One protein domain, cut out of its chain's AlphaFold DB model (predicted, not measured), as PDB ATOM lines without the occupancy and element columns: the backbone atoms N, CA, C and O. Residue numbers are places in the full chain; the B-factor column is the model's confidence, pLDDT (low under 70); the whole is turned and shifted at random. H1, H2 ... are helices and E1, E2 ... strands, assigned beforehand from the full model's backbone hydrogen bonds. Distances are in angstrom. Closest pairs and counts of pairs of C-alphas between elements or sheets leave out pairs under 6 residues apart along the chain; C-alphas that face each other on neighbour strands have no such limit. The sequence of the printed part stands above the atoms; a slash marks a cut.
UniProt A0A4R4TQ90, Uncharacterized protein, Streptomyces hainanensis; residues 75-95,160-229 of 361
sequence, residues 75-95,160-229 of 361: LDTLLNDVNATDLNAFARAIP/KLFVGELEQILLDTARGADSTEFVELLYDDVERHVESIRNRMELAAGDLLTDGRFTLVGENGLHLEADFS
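This is residues 75 to 95 and 160 to 229 of the 361 residues of an uncharacterized protein of Streptomyces hainanensis (UniProt A0A4R4TQ90). What would one see first in this model? One long straight helix, H4, makes the length of a rod, with a small two-stranded hairpin, E1 and E2, folded back from its last end and three short helices, H1, H2 and H3, gathered loosely round its first half. Residues 196 to 202 of H4, between these two groups, stand free. What is it made of? The printed part has 91 residues, mostly helix in its named elements, in the order H1 H2 H3 H4 E1 E2, and its one sheet, order E1 - E2, is antiparallel. How spread out is it? It is only just extended, close to loose, with a radius of gyration of the C-alphas of 18.6 A and spans of 59 by 28 by 18 A.

How is the sheet built? E1, residues 213 to 219, and E2, residues 222 to 227, form a hairpin, antiparallel at 175 degrees. N 216 and O 224 are within hydrogen-bond range at 2.8 A, as are N 226 and O 214 at 2.9 A. How does the long helix stand to it? The closest C-alphas of H4, residues 180 to 211, and E1 are those of Leu 208 and Phe 214, 5.3 A apart, while H4 and E2 are apart. Which helices come near H4? H2, residues 84 to 93, touches residues 187 to 194 of H4 alone, the same way at a steep tilt of 50 degrees, the closest C-alphas being those of Ala 91 and Val 190 at 6.6 A. H1, residues 75 to 81, is close to H4 but not clearly touching, about perpendicular at 84 degrees, with the C-alphas of Leu 78 and Val 183 closest at 7.2 A. H3, residues 165 to 175, is also close to H4 but not clearly touching, opposite ways at a steep tilt of 52 degrees, with the C-alphas of Leu 171 and Phe 182 closest at 7.8 A. What do the helix backbones show? In H1, H2, H3 and H4 every O i to N i+4 pair is within hydrogen-bond range.

Where does H4 run? It goes 47.7 A from C-alpha 180 at (155.494, 127.233, 158.157) to C-alpha 211 at (169.291, 172.498, 163.894). How long are the other elements? E1 measures 16.2 A, E2 16.3 A, H3 15.8 A, H2 14.3 A and H1 9.9 A. E2 ends with C-alpha 227 at (170.598, 172.906, 154.742).

How large is it? The two C-alphas farthest apart, those of Gly 176 and Ser 229, are 59.9 A apart. Is the printed part whole? Residues 96 to 159 are not printed, and C-alphas 95 and 160 are 20.5 A apart across this cut, in the link H2 to H3. The links printed whole are tight. Where is the model's confidence low? Residues 75 to 79 and 172 to 179 have pLDDT under 70, and the mean of the printed part is 82.6.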
ATOM      1  N   LEU A  75     164.773 125.900 151.483       66.69
ATOM      2  CA  LEU A  75     164.888 127.045 150.586       66.69
ATOM      3  C   LEU A  75     164.005 126.943 149.327       66.69
ATOM      4  O   LEU A  75     163.414 127.944 148.935       66.69
ATOM      5  N   ASP A  76     163.861 125.759 148.723       66.88
ATOM      6  CA  ASP A  76     162.963 125.554 147.577       66.88
ATOM      7  C   ASP A  76     161.493 125.658 148.009       66.88
ATOM      8  O   ASP A  76     160.676 126.202 147.272       66.88
ATOM      9  N   THR A  77     161.140 125.194 149.212       63.84
ATOM     10  CA  THR A  77     159.789 125.379 149.767       63.84
ATOM     11  C   THR A  77     159.480 126.868 149.952       63.84
ATOM     12  O   THR A  77     158.459 127.353 149.477       63.84
ATOM     13  N   LEU A  78     160.416 127.634 150.520       63.28
ATOM     14  CA  LEU A  78     160.277 129.085 150.706       63.28
ATOM     15  C   LEU A  78     160.153 129.859 149.387       63.28
ATOM     16  O   LEU A  78     159.375 130.806 149.304       63.28
ATOM     17  N   LEU A  79     160.884 129.449 148.347       68.88
ATOM     18  CA  LEU A  79     160.797 130.046 147.009       68.88
ATOM     19  C   LEU A  79     159.473 129.736 146.288       68.88
ATOM     20  O   LEU A  79     159.119 130.459 145.355       68.88
ATOM     21  N   ASN A  80     158.750 128.690 146.701       72.62
ATOM     22  CA  ASN A  80     157.427 128.348 146.174       72.62
ATOM     23  C   ASN A  80     156.285 128.979 146.994       72.62
ATOM     24  O   ASN A  80     155.306 129.436 146.405       72.62
ATOM     25  N   ASP A  81     156.422 129.038 148.322       72.19
ATOM     26  CA  ASP A  81     155.359 129.477 149.239       72.19
ATOM     27  C   ASP A  81     155.352 130.998 149.497       72.19
ATOM     28  O   ASP A  81     154.342 131.539 149.951       72.19
ATOM     29  N   VAL A  82     156.445 131.717 149.202       78.75
ATOM     30  CA  VAL A  82     156.563 133.167 149.455       78.75
ATOM     31  C   VAL A  82     156.689 133.964 148.154       78.75
ATOM     32  O   VAL A  82     157.738 134.015 147.514       78.75
ATOM     33  N   ASN A  83     155.627 134.686 147.793       85.56
ATOM     34  CA  ASN A  83     155.620 135.594 146.648       85.56
ATOM     35  C   ASN A  83     156.068 137.010 147.056       85.56
ATOM     36  O   ASN A  83     155.582 137.592 148.027       85.56
ATOM     37  N   ALA A  84     156.935 137.628 146.248       86.00
ATOM     38  CA  ALA A  84     157.352 139.020 146.427       86.00
ATOM     39  C   ALA A  84     156.170 140.012 146.443       86.00
ATOM     40  O   ALA A  84     156.269 141.083 147.038       86.00
ATOM     41  N   THR A  85     155.049 139.673 145.800       89.88
ATOM     42  CA  THR A  85     153.813 140.473 145.820       89.88
ATOM     43  C   THR A  85     153.219 140.548 147.227       89.88
ATOM     44  O   THR A  85     152.860 141.636 147.676       89.88
ATOM     45  N   ASP A  86     153.198 139.424 147.942       89.81
ATOM     46  CA  ASP A  86     152.569 139.303 149.259       89.81
ATOM     47  C   ASP A  86     153.451 139.929 150.344       89.81
ATOM     48  O   ASP A  86     152.956 140.697 151.167       89.81
ATOM     49  N   LEU A  87     154.778 139.756 150.254       88.75
ATOM     50  CA  LEU A  87     155.738 140.493 151.091       88.75
ATOM     51  C   LEU A  87     155.591 142.017 150.932       88.75
ATOM     52  O   LEU A  87     155.606 142.754 151.918       88.75
ATOM     53  N   ASN A  88     155.411 142.508 149.698       90.62
ATOM     54  CA  ASN A  88     155.183 143.933 149.436       90.62
ATOM     55  C   ASN A  88     153.812 144.421 149.934       90.62
ATOM     56  O   ASN A  88     153.689 145.585 150.322       90.62
ATOM     57  N   ALA A  89     152.782 143.572 149.909       92.62
ATOM     58  CA  ALA A  89     151.473 143.889 150.473       92.62
ATOM     59  C   ALA A  89     151.542 143.967 152.007       92.62
ATOM     60  O   ALA A  89     151.118 144.971 152.582       92.62
ATOM     61  N   PHE A  90     152.163 142.972 152.647       92.88
ATOM     62  CA  PHE A  90     152.397 142.926 154.090       92.88
ATOM     63  C   PHE A  90     153.195 144.142 154.570       92.88
ATOM     64  O   PHE A  90     152.702 144.893 155.407       92.88
ATOM     65  N   ALA A  91     154.359 144.421 153.970       91.75
ATOM     66  CA  ALA A  91     155.221 145.549 154.346       91.75
ATOM     67  C   ALA A  91     154.510 146.918 154.287       91.75
ATOM     68  O   ALA A  91     154.816 147.814 155.071       91.75
ATOM     69  N   ARG A  92     153.536 147.083 153.379       90.44
ATOM     70  CA  ARG A  92     152.703 148.297 153.268       90.44
ATOM     71  C   ARG A  92     151.553 148.347 154.274       90.44
ATOM     72  O   ARG A  92     151.090 149.441 154.580       90.44
ATOM     73  N   ALA A  93     151.082 147.196 154.750       92.31
ATOM     74  CA  ALA A  93     150.016 147.098 155.744       92.31
ATOM     75  C   ALA A  93     150.508 147.381 157.174       92.31
ATOM     76  O   ALA A  93     149.710 147.786 158.018       92.31
ATOM     77  N   ILE A  94     151.809 147.212 157.447       91.44
ATOM     78  CA  ILE A  94     152.404 147.504 158.758       91.44
ATOM     79  C   ILE A  94     152.187 148.989 159.096       91.44
ATOM     80  O   ILE A  94     152.691 149.845 158.360       91.44
ATOM     81  N   PRO A  95     151.505 149.341 160.198       88.75
ATOM     82  CA  PRO A  95     151.296 150.733 160.590       88.75
ATOM     83  C   PRO A  95     152.574 151.350 161.174       88.75
ATOM     84  O   PRO A  95     153.418 150.656 161.739       88.75
ATOM     85  N   LYS A 160     169.593 145.267 154.815       87.81
ATOM     86  CA  LYS A 160     169.624 143.849 154.461       87.81
ATOM     87  C   LYS A 160     169.963 143.032 155.701       87.81
ATOM     88  O   LYS A 160     170.981 143.298 156.337       87.81
ATOM     89  N   LEU A 161     169.138 142.040 156.010       83.81
ATOM     90  CA  LEU A 161     169.488 140.944 156.911       83.81
ATOM     91  C   LEU A 161     170.057 139.768 156.102       83.81
ATOM     92  O   LEU A 161     169.753 139.589 154.919       83.81
ATOM     93  N   PHE A 162     170.928 138.992 156.739       83.50
ATOM     94  CA  PHE A 162     171.458 137.738 156.213       83.50
ATOM     95  C   PHE A 162     170.956 136.613 157.113       83.50
ATOM     96  O   PHE A 162     171.065 136.736 158.327       83.50
ATOM     97  N   VAL A 163     170.448 135.533 156.519       79.69
ATOM     98  CA  VAL A 163     170.102 134.302 157.240       79.69
ATOM     99  C   VAL A 163     171.305 133.364 157.175       79.69
ATOM    100  O   VAL A 163     171.825 133.113 156.084       79.69
ATOM    101  N   GLY A 164     171.777 132.884 158.327       84.12
ATOM    102  CA  GLY A 164     172.928 131.983 158.408       84.12
ATOM    103  C   GLY A 164     172.564 130.498 158.291       84.12
ATOM    104  O   GLY A 164     171.507 130.066 158.742       84.12
ATOM    105  N   GLU A 165     173.495 129.685 157.778       79.50
ATOM    106  CA  GLU A 165     173.353 128.216 157.726       79.50
ATOM    107  C   GLU A 165     173.106 127.615 159.122       79.50
ATOM    108  O   GLU A 165     172.250 126.753 159.287       79.50
ATOM    109  N   LEU A 166     173.803 128.110 160.153       78.12
ATOM    110  CA  LEU A 166     173.620 127.640 161.530       78.12
ATOM    111  C   LEU A 166     172.215 127.943 162.070       78.12
ATOM    112  O   LEU A 166     171.636 127.099 162.746       78.12
ATOM    113  N   GLU A 167     171.656 129.119 161.778       75.81
ATOM    114  CA  GLU A 167     170.292 129.474 162.194       75.81
ATOM    115  C   GLU A 167     169.273 128.570 161.501       75.81
ATOM    116  O   GLU A 167     168.379 128.035 162.155       75.81
ATOM    117  N   GLN A 168     169.468 128.310 160.205       76.12
ATOM    118  CA  GLN A 168     168.645 127.382 159.435       76.12
ATOM    119  C   GLN A 168     168.711 125.948 159.997       76.12
ATOM    120  O   GLN A 168     167.673 125.339 160.246       76.12
ATOM    121  N   ILE A 169     169.912 125.437 160.303       72.56
ATOM    122  CA  ILE A 169     170.102 124.119 160.936       72.56
ATOM    123  C   ILE A 169     169.452 124.061 162.326       72.56
ATOM    124  O   ILE A 169     168.863 123.039 162.686       72.56
ATOM    125  N   LEU A 170     169.544 125.125 163.128       70.12
ATOM    126  CA  LEU A 170     168.932 125.176 164.460       70.12
ATOM    127  C   LEU A 170     167.399 125.190 164.390       70.12
ATOM    128  O   LEU A 170     166.758 124.540 165.215       70.12
ATOM    129  N   LEU A 171     166.810 125.857 163.395       72.06
ATOM    130  CA  LEU A 171     165.366 125.812 163.133       72.06
ATOM    131  C   LEU A 171     164.921 124.407 162.690       72.06
ATOM    132  O   LEU A 171     164.010 123.836 163.296       72.06
ATOM    133  N   ASP A 172     165.622 123.808 161.722       69.81
ATOM    134  CA  ASP A 172     165.355 122.447 161.233       69.81
ATOM    135  C   ASP A 172     165.426 121.399 162.360       69.81
ATOM    136  O   ASP A 172     164.538 120.550 162.501       69.81
ATOM    137  N   THR A 173     166.486 121.453 163.177       66.25
ATOM    138  CA  THR A 173     166.750 120.462 164.236       66.25
ATOM    139  C   THR A 173     165.873 120.634 165.468       66.25
ATOM    140  O   THR A 173     165.506 119.631 166.079       66.25
ATOM    141  N   ALA A 174     165.502 121.863 165.837       62.38
ATOM    142  CA  ALA A 174     164.681 122.088 167.021       62.38
ATOM    143  C   ALA A 174     163.219 121.647 166.835       62.38
ATOM    144  O   ALA A 174     162.545 121.396 167.836       62.38
ATOM    145  N   ARG A 175     162.699 121.628 165.592       63.03
ATOM    146  CA  ARG A 175     161.239 121.610 165.343       63.03
ATOM    147  C   ARG A 175     160.748 120.678 164.233       63.03
ATOM    148  O   ARG A 175     159.551 120.620 163.987       63.03
ATOM    149  N   GLY A 176     161.629 119.874 163.635       60.53
ATOM    150  CA  GLY A 176     161.213 118.744 162.795       60.53
ATOM    151  C   GLY A 176     160.935 119.080 161.327       60.53
ATOM    152  O   GLY A 176     160.187 118.346 160.686       60.53
ATOM    153  N   ALA A 177     161.580 120.125 160.795       61.66
ATOM    154  CA  ALA A 177     161.520 120.538 159.387       61.66
ATOM    155  C   ALA A 177     160.118 120.938 158.866       61.66
ATOM    156  O   ALA A 177     159.738 120.575 157.753       61.66
ATOM    157  N   ASP A 178     159.366 121.710 159.656       65.12
ATOM    158  CA  ASP A 178     158.157 122.410 159.197       65.12
ATOM    159  C   ASP A 178     158.540 123.771 158.578       65.12
ATOM    160  O   ASP A 178     159.209 124.587 159.216       65.12
ATOM    161  N   SER A 179     158.144 124.024 157.325       67.62
ATOM    162  CA  SER A 179     158.444 125.280 156.619       67.62
ATOM    163  C   SER A 179     157.619 126.467 157.121       67.62
ATOM    164  O   SER A 179     158.044 127.614 156.959       67.62
ATOM    165  N   THR A 180     156.472 126.210 157.757       73.44
ATOM    166  CA  THR A 180     155.494 127.233 158.157       73.44
ATOM    167  C   THR A 180     156.101 128.265 159.108       73.44
ATOM    168  O   THR A 180     155.911 129.466 158.934       73.44
ATOM    169  N   GLU A 181     156.892 127.826 160.089       73.00
ATOM    170  CA  GLU A 181     157.450 128.735 161.099       73.00
ATOM    171  C   GLU A 181     158.627 129.572 160.567       73.00
ATOM    172  O   GLU A 181     158.859 130.684 161.039       73.00
ATOM    173  N   PHE A 182     159.342 129.109 159.535       76.06
ATOM    174  CA  PHE A 182     160.316 129.968 158.852       76.06
ATOM    175  C   PHE A 182     159.608 131.077 158.069       76.06
ATOM    176  O   PHE A 182     160.083 132.211 158.051       76.06
ATOM    177  N   VAL A 183     158.455 130.785 157.457       80.88
ATOM    178  CA  VAL A 183     157.624 131.819 156.821       80.88
ATOM    179  C   VAL A 183     157.173 132.854 157.861       80.88
ATOM    180  O   VAL A 183     157.283 134.049 157.593       80.88
ATOM    181  N   GLU A 184     156.773 132.439 159.071       83.75
ATOM    182  CA  GLU A 184     156.501 133.374 160.181       83.75
ATOM    183  C   GLU A 184     157.729 134.233 160.539       83.75
ATOM    184  O   GLU A 184     157.607 135.453 160.642       83.75
ATOM    185  N   LEU A 185     158.922 133.634 160.669       84.31
ATOM    186  CA  LEU A 185     160.165 134.370 160.956       84.31
ATOM    187  C   LEU A 185     160.531 135.380 159.860       84.31
ATOM    188  O   LEU A 185     160.976 136.483 160.171       84.31
ATOM    189  N   LEU A 186     160.299 135.038 158.591       86.50
ATOM    190  CA  LEU A 186     160.511 135.949 157.466       86.50
ATOM    191  C   LEU A 186     159.573 137.165 157.539       86.50
ATOM    192  O   LEU A 186     160.005 138.283 157.256       86.50
ATOM    193  N   TYR A 187     158.314 136.977 157.950       89.88
ATOM    194  CA  TYR A 187     157.385 138.087 158.183       89.88
ATOM    195  C   TYR A 187     157.772 138.929 159.417       89.88
ATOM    196  O   TYR A 187     157.745 140.158 159.323       89.88
ATOM    197  N   ASP A 188     158.214 138.306 160.520       90.81
ATOM    198  CA  ASP A 188     158.788 138.992 161.700       90.81
ATOM    199  C   ASP A 188     160.008 139.863 161.299       90.81
ATOM    200  O   ASP A 188     160.163 140.990 161.779       90.81
ATOM    201  N   ASP A 189     160.873 139.391 160.394       91.06
ATOM    202  CA  ASP A 189     162.031 140.155 159.901       91.06
ATOM    203  C   ASP A 189     161.652 141.271 158.914       91.06
ATOM    204  O   ASP A 189     162.267 142.343 158.932       91.06
ATOM    205  N   VAL A 190     160.601 141.090 158.102       91.81
ATOM    206  CA  VAL A 190     160.026 142.188 157.302       91.81
ATOM    207  C   VAL A 190     159.427 143.271 158.205       91.81
ATOM    208  O   VAL A 190     159.629 144.456 157.926       91.81
ATOM    209  N   GLU A 191     158.760 142.907 159.307       92.75
ATOM    210  CA  GLU A 191     158.277 143.874 160.305       92.75
ATOM    211  C   GLU A 191     159.434 144.689 160.895       92.75
ATOM    212  O   GLU A 191     159.410 145.922 160.831       92.75
ATOM    213  N   ARG A 192     160.500 144.018 161.350       91.31
ATOM    214  CA  ARG A 192     161.720 144.675 161.863       91.31
ATOM    215  C   ARG A 192     162.380 145.593 160.836       91.31
ATOM    216  O   ARG A 192     162.860 146.666 161.201       91.31
ATOM    217  N   HIS A 193     162.411 145.209 159.560       92.31
ATOM    218  CA  HIS A 193     162.962 146.049 158.492       92.31
ATOM    219  C   HIS A 193     162.142 147.324 158.265       92.31
ATOM    220  O   HIS A 193     162.715 148.414 158.175       92.31
ATOM    221  N   VAL A 194     160.813 147.218 158.211       92.62
ATOM    222  CA  VAL A 194     159.932 148.389 158.068       92.62
ATOM    223  C   VAL A 194     160.011 149.286 159.309       92.62
ATOM    224  O   VAL A 194     160.061 150.512 159.184       92.62
ATOM    225  N   GLU A 195     160.091 148.703 160.507       92.00
ATOM    226  CA  GLU A 195     160.288 149.446 161.754       92.00
ATOM    227  C   GLU A 195     161.656 150.155 161.789       92.00
ATOM    228  O   GLU A 195     161.728 151.328 162.157       92.00
ATOM    229  N   SER A 196     162.740 149.507 161.349       91.81
ATOM    230  CA  SER A 196     164.079 150.115 161.259       91.81
ATOM    231  C   SER A 196     164.108 151.319 160.309       91.81
ATOM    232  O   SER A 196     164.613 152.386 160.669       91.81
ATOM    233  N   ILE A 197     163.481 151.192 159.134       91.44
ATOM    234  CA  ILE A 197     163.323 152.289 158.169       91.44
ATOM    235  C   ILE A 197     162.581 153.473 158.806       91.44
ATOM    236  O   ILE A 197     163.033 154.614 158.701       91.44
ATOM    237  N   ARG A 198     161.478 153.216 159.518       91.19
ATOM    238  CA  ARG A 198     160.691 154.272 160.178       91.19
ATOM    239  C   ARG A 198     161.427 154.921 161.349       91.19
ATOM    240  O   ARG A 198     161.390 156.141 161.458       91.19
ATOM    241  N   ASN A 199     162.171 154.150 162.147       92.44
ATOM    242  CA  ASN A 199     163.079 154.694 163.162       92.44
ATOM    243  C   ASN A 199     164.092 155.668 162.538       92.44
ATOM    244  O   ASN A 199     164.314 156.755 163.071       92.44
ATOM    245  N   ARG A 200     164.683 155.326 161.381       90.69
ATOM    246  CA  ARG A 200     165.633 156.218 160.693       90.69
ATOM    247  C   ARG A 200     164.976 157.513 160.210       90.69
ATOM    248  O   ARG A 200     165.620 158.561 160.285       90.69
ATOM    249  N   MET A 201     163.722 157.445 159.757       89.88
ATOM    250  CA  MET A 201     162.924 158.609 159.349       89.88
ATOM    251  C   MET A 201     162.530 159.501 160.536       89.88
ATOM    252  O   MET A 201     162.631 160.719 160.421       89.88
ATOM    253  N   GLU A 202     162.151 158.924 161.681       92.06
ATOM    254  CA  GLU A 202     161.864 159.677 162.914       92.06
ATOM    255  C   GLU A 202     163.125 160.396 163.426       92.06
ATOM    256  O   GLU A 202     163.077 161.585 163.741       92.06
ATOM    257  N   LEU A 203     164.283 159.723 163.412       91.06
ATOM    258  CA  LEU A 203     165.573 160.341 163.748       91.06
ATOM    259  C   LEU A 203     165.963 161.462 162.770       91.06
ATOM    260  O   LEU A 203     166.478 162.488 163.202       91.06
ATOM    261  N   ALA A 204     165.695 161.297 161.470       89.69
ATOM    262  CA  ALA A 204     165.938 162.334 160.463       89.69
ATOM    263  C   ALA A 204     165.014 163.556 160.630       89.69
ATOM    264  O   ALA A 204     165.447 164.687 160.420       89.69
ATOM    265  N   ALA A 205     163.756 163.343 161.035       90.50
ATOM    266  CA  ALA A 205     162.848 164.425 161.412       90.50
ATOM    267  C   ALA A 205     163.307 165.121 162.705       90.50
ATOM    268  O   ALA A 205     163.203 166.341 162.808       90.50
ATOM    269  N   GLY A 206     163.852 164.363 163.664       90.38
ATOM    270  CA  GLY A 206     164.477 164.888 164.879       90.38
ATOM    271  C   GLY A 206     165.644 165.832 164.586       90.38
ATOM    272  O   GLY A 206     165.586 166.981 165.012       90.38
ATOM    273  N   ASP A 207     166.640 165.369 163.820       90.75
ATOM    274  CA  ASP A 207     167.813 166.146 163.361       90.75
ATOM    275  C   ASP A 207     167.364 167.510 162.802       90.75
ATOM    276  O   ASP A 207     167.583 168.560 163.417       90.75
ATOM    277  N   LEU A 208     166.531 167.459 161.754       90.75
ATOM    278  CA  LEU A 208     165.993 168.615 161.036       90.75
ATOM    279  C   LEU A 208     165.211 169.607 161.905       90.75
ATOM    280  O   LEU A 208     165.252 170.814 161.654       90.75
ATOM    281  N   LEU A 209     164.478 169.129 162.910       89.62
ATOM    282  CA  LEU A 209     163.734 169.997 163.826       89.62
ATOM    283  C   LEU A 209     164.622 170.631 164.907       89.62
ATOM    284  O   LEU A 209     164.189 171.609 165.518       89.62
ATOM    285  N   THR A 210     165.834 170.114 165.149       88.19
ATOM    286  CA  THR A 210     166.752 170.667 166.159       88.19
ATOM    287  C   THR A 210     167.697 171.743 165.633       88.19
ATOM    288  O   THR A 210     167.868 172.750 166.318       88.19
ATOM    289  N   ASP A 211     168.279 171.575 164.441       87.88
ATOM    290  CA  ASP A 211     169.291 172.498 163.894       87.88
ATOM    291  C   ASP A 211     168.936 173.074 162.505       87.88
ATOM    292  O   ASP A 211     169.681 173.887 161.951       87.88
ATOM    293  N   GLY A 212     167.790 172.687 161.932       88.56
ATOM    294  CA  GLY A 212     167.358 173.126 160.602       88.56
ATOM    295  C   GLY A 212     168.155 172.523 159.437       88.56
ATOM    296  O   GLY A 212     168.026 172.999 158.301       88.56
ATOM    297  N   ARG A 213     168.966 171.497 159.699       89.44
ATOM    298  CA  ARG A 213     169.818 170.787 158.746       89.44
ATOM    299  C   ARG A 213     169.498 169.295 158.813       89.44
ATOM    300  O   ARG A 213     168.927 168.792 159.766       89.44
ATOM    301  N   PHE A 214     169.832 168.571 157.760       87.69
ATOM    302  CA  PHE A 214     169.884 167.117 157.811       87.69
ATOM    303  C   PHE A 214     171.295 166.683 157.451       87.69
ATOM    304  O   PHE A 214     171.778 167.019 156.361       87.69
ATOM    305  N   THR A 215     171.957 165.972 158.364       85.75
ATOM    306  CA  THR A 215     173.350 165.548 158.192       85.75
ATOM    307  C   THR A 215     173.488 164.026 158.156       85.75
ATOM    308  O   THR A 215     173.031 163.290 159.029       85.75
ATOM    309  N   LEU A 216     174.150 163.532 157.110       83.75
ATOM    310  CA  LEU A 216     174.600 162.150 156.980       83.75
ATOM    311  C   LEU A 216     176.124 162.136 156.996       83.75
ATOM    312  O   LEU A 216     176.769 162.680 156.098       83.75
ATOM    313  N   VAL A 217     176.695 161.501 158.018       79.62
ATOM    314  CA  VAL A 217     178.144 161.422 158.227       79.62
ATOM    315  C   VAL A 217     178.581 159.960 158.209       79.62
ATOM    316  O   VAL A 217     178.579 159.282 159.232       79.62
ATOM    317  N   GLY A 218     178.966 159.469 157.030       76.81
ATOM    318  CA  GLY A 218     179.611 158.163 156.867       76.81
ATOM    319  C   GLY A 218     178.678 156.951 156.930       76.81
ATOM    320  O   GLY A 218     179.165 155.821 156.937       76.81
ATOM    321  N   GLU A 219     177.355 157.143 156.934       79.12
ATOM    322  CA  GLU A 219     176.382 156.043 156.893       79.12
ATOM    323  C   GLU A 219     176.534 155.283 155.563       79.12
ATOM    324  O   GLU A 219     176.243 155.810 154.491       79.12
ATOM    325  N   ASN A 220     177.089 154.067 155.620       77.38
ATOM    326  CA  ASN A 220     177.547 153.298 154.451       77.38
ATOM    327  C   ASN A 220     178.502 154.076 153.514       77.38
ATOM    328  O   ASN A 220     178.502 153.869 152.300       77.38
ATOM    329  N   GLY A 221     179.315 154.983 154.069       76.88
ATOM    330  CA  GLY A 221     180.229 155.844 153.306       76.88
ATOM    331  C   GLY A 221     179.553 157.009 152.572       76.88
ATOM    332  O   GLY A 221     180.229 157.745 151.853       76.88
ATOM    333  N   LEU A 222     178.242 157.209 152.747       79.75
ATOM    334  CA  LEU A 222     177.543 158.375 152.218       79.75
ATOM    335  C   LEU A 222     177.767 159.584 153.132       79.75
ATOM    336  O   LEU A 222     177.528 159.535 154.339       79.75
ATOM    337  N   HIS A 223     178.181 160.691 152.521       84.06
ATOM    338  CA  HIS A 223     178.197 162.009 153.139       84.06
ATOM    339  C   HIS A 223     177.214 162.900 152.387       84.06
ATOM    340  O   HIS A 223     177.340 163.082 151.175       84.06
ATOM    341  N   LEU A 224     176.210 163.414 153.093       84.12
ATOM    342  CA  LEU A 224     175.180 164.278 152.524       84.12
ATOM    343  C   LEU A 224     174.751 165.300 153.567       84.12
ATOM    344  O   LEU A 224     174.546 164.970 154.731       84.12
ATOM    345  N   GLU A 225     174.585 166.534 153.119       85.75
ATOM    346  CA  GLU A 225     174.156 167.650 153.944       85.75
ATOM    347  C   GLU A 225     173.033 168.380 153.209       85.75
ATOM    348  O   GLU A 225     173.183 168.751 152.042       85.75
ATOM    349  N   ALA A 226     171.893 168.556 153.874       85.12
ATOM    350  CA  ALA A 226     170.775 169.338 153.364       85.12
ATOM    351  C   ALA A 226     170.457 170.467 154.349       85.12
ATOM    352  O   ALA A 226     169.876 170.244 155.408       85.12
ATOM    353  N   ASP A 227     170.861 171.682 153.989       88.06
ATOM    354  CA  ASP A 227     170.598 172.906 154.742       88.06
ATOM    355  C   ASP A 227     169.260 173.517 154.302       88.06
ATOM    356  O   ASP A 227     169.077 173.842 153.125       88.06
ATOM    357  N   PHE A 228     168.318 173.691 155.234       86.56
ATOM    358  CA  PHE A 228     167.034 174.352 154.961       86.56
ATOM    359  C   PHE A 228     167.058 175.855 155.284       86.56
ATOM    360  O   PHE A 228     166.040 176.536 155.144       86.56
ATOM    361  N   SER A 229     168.223 176.381 155.678       88.06
ATOM    362  CA  SER A 229     168.502 177.787 155.982       88.06
ATOM    363  C   SER A 229     167.517 178.383 156.986       88.06
ATOM    364  O   SER A 229     167.055 179.518 156.838       88.06
TER     365      SER A 229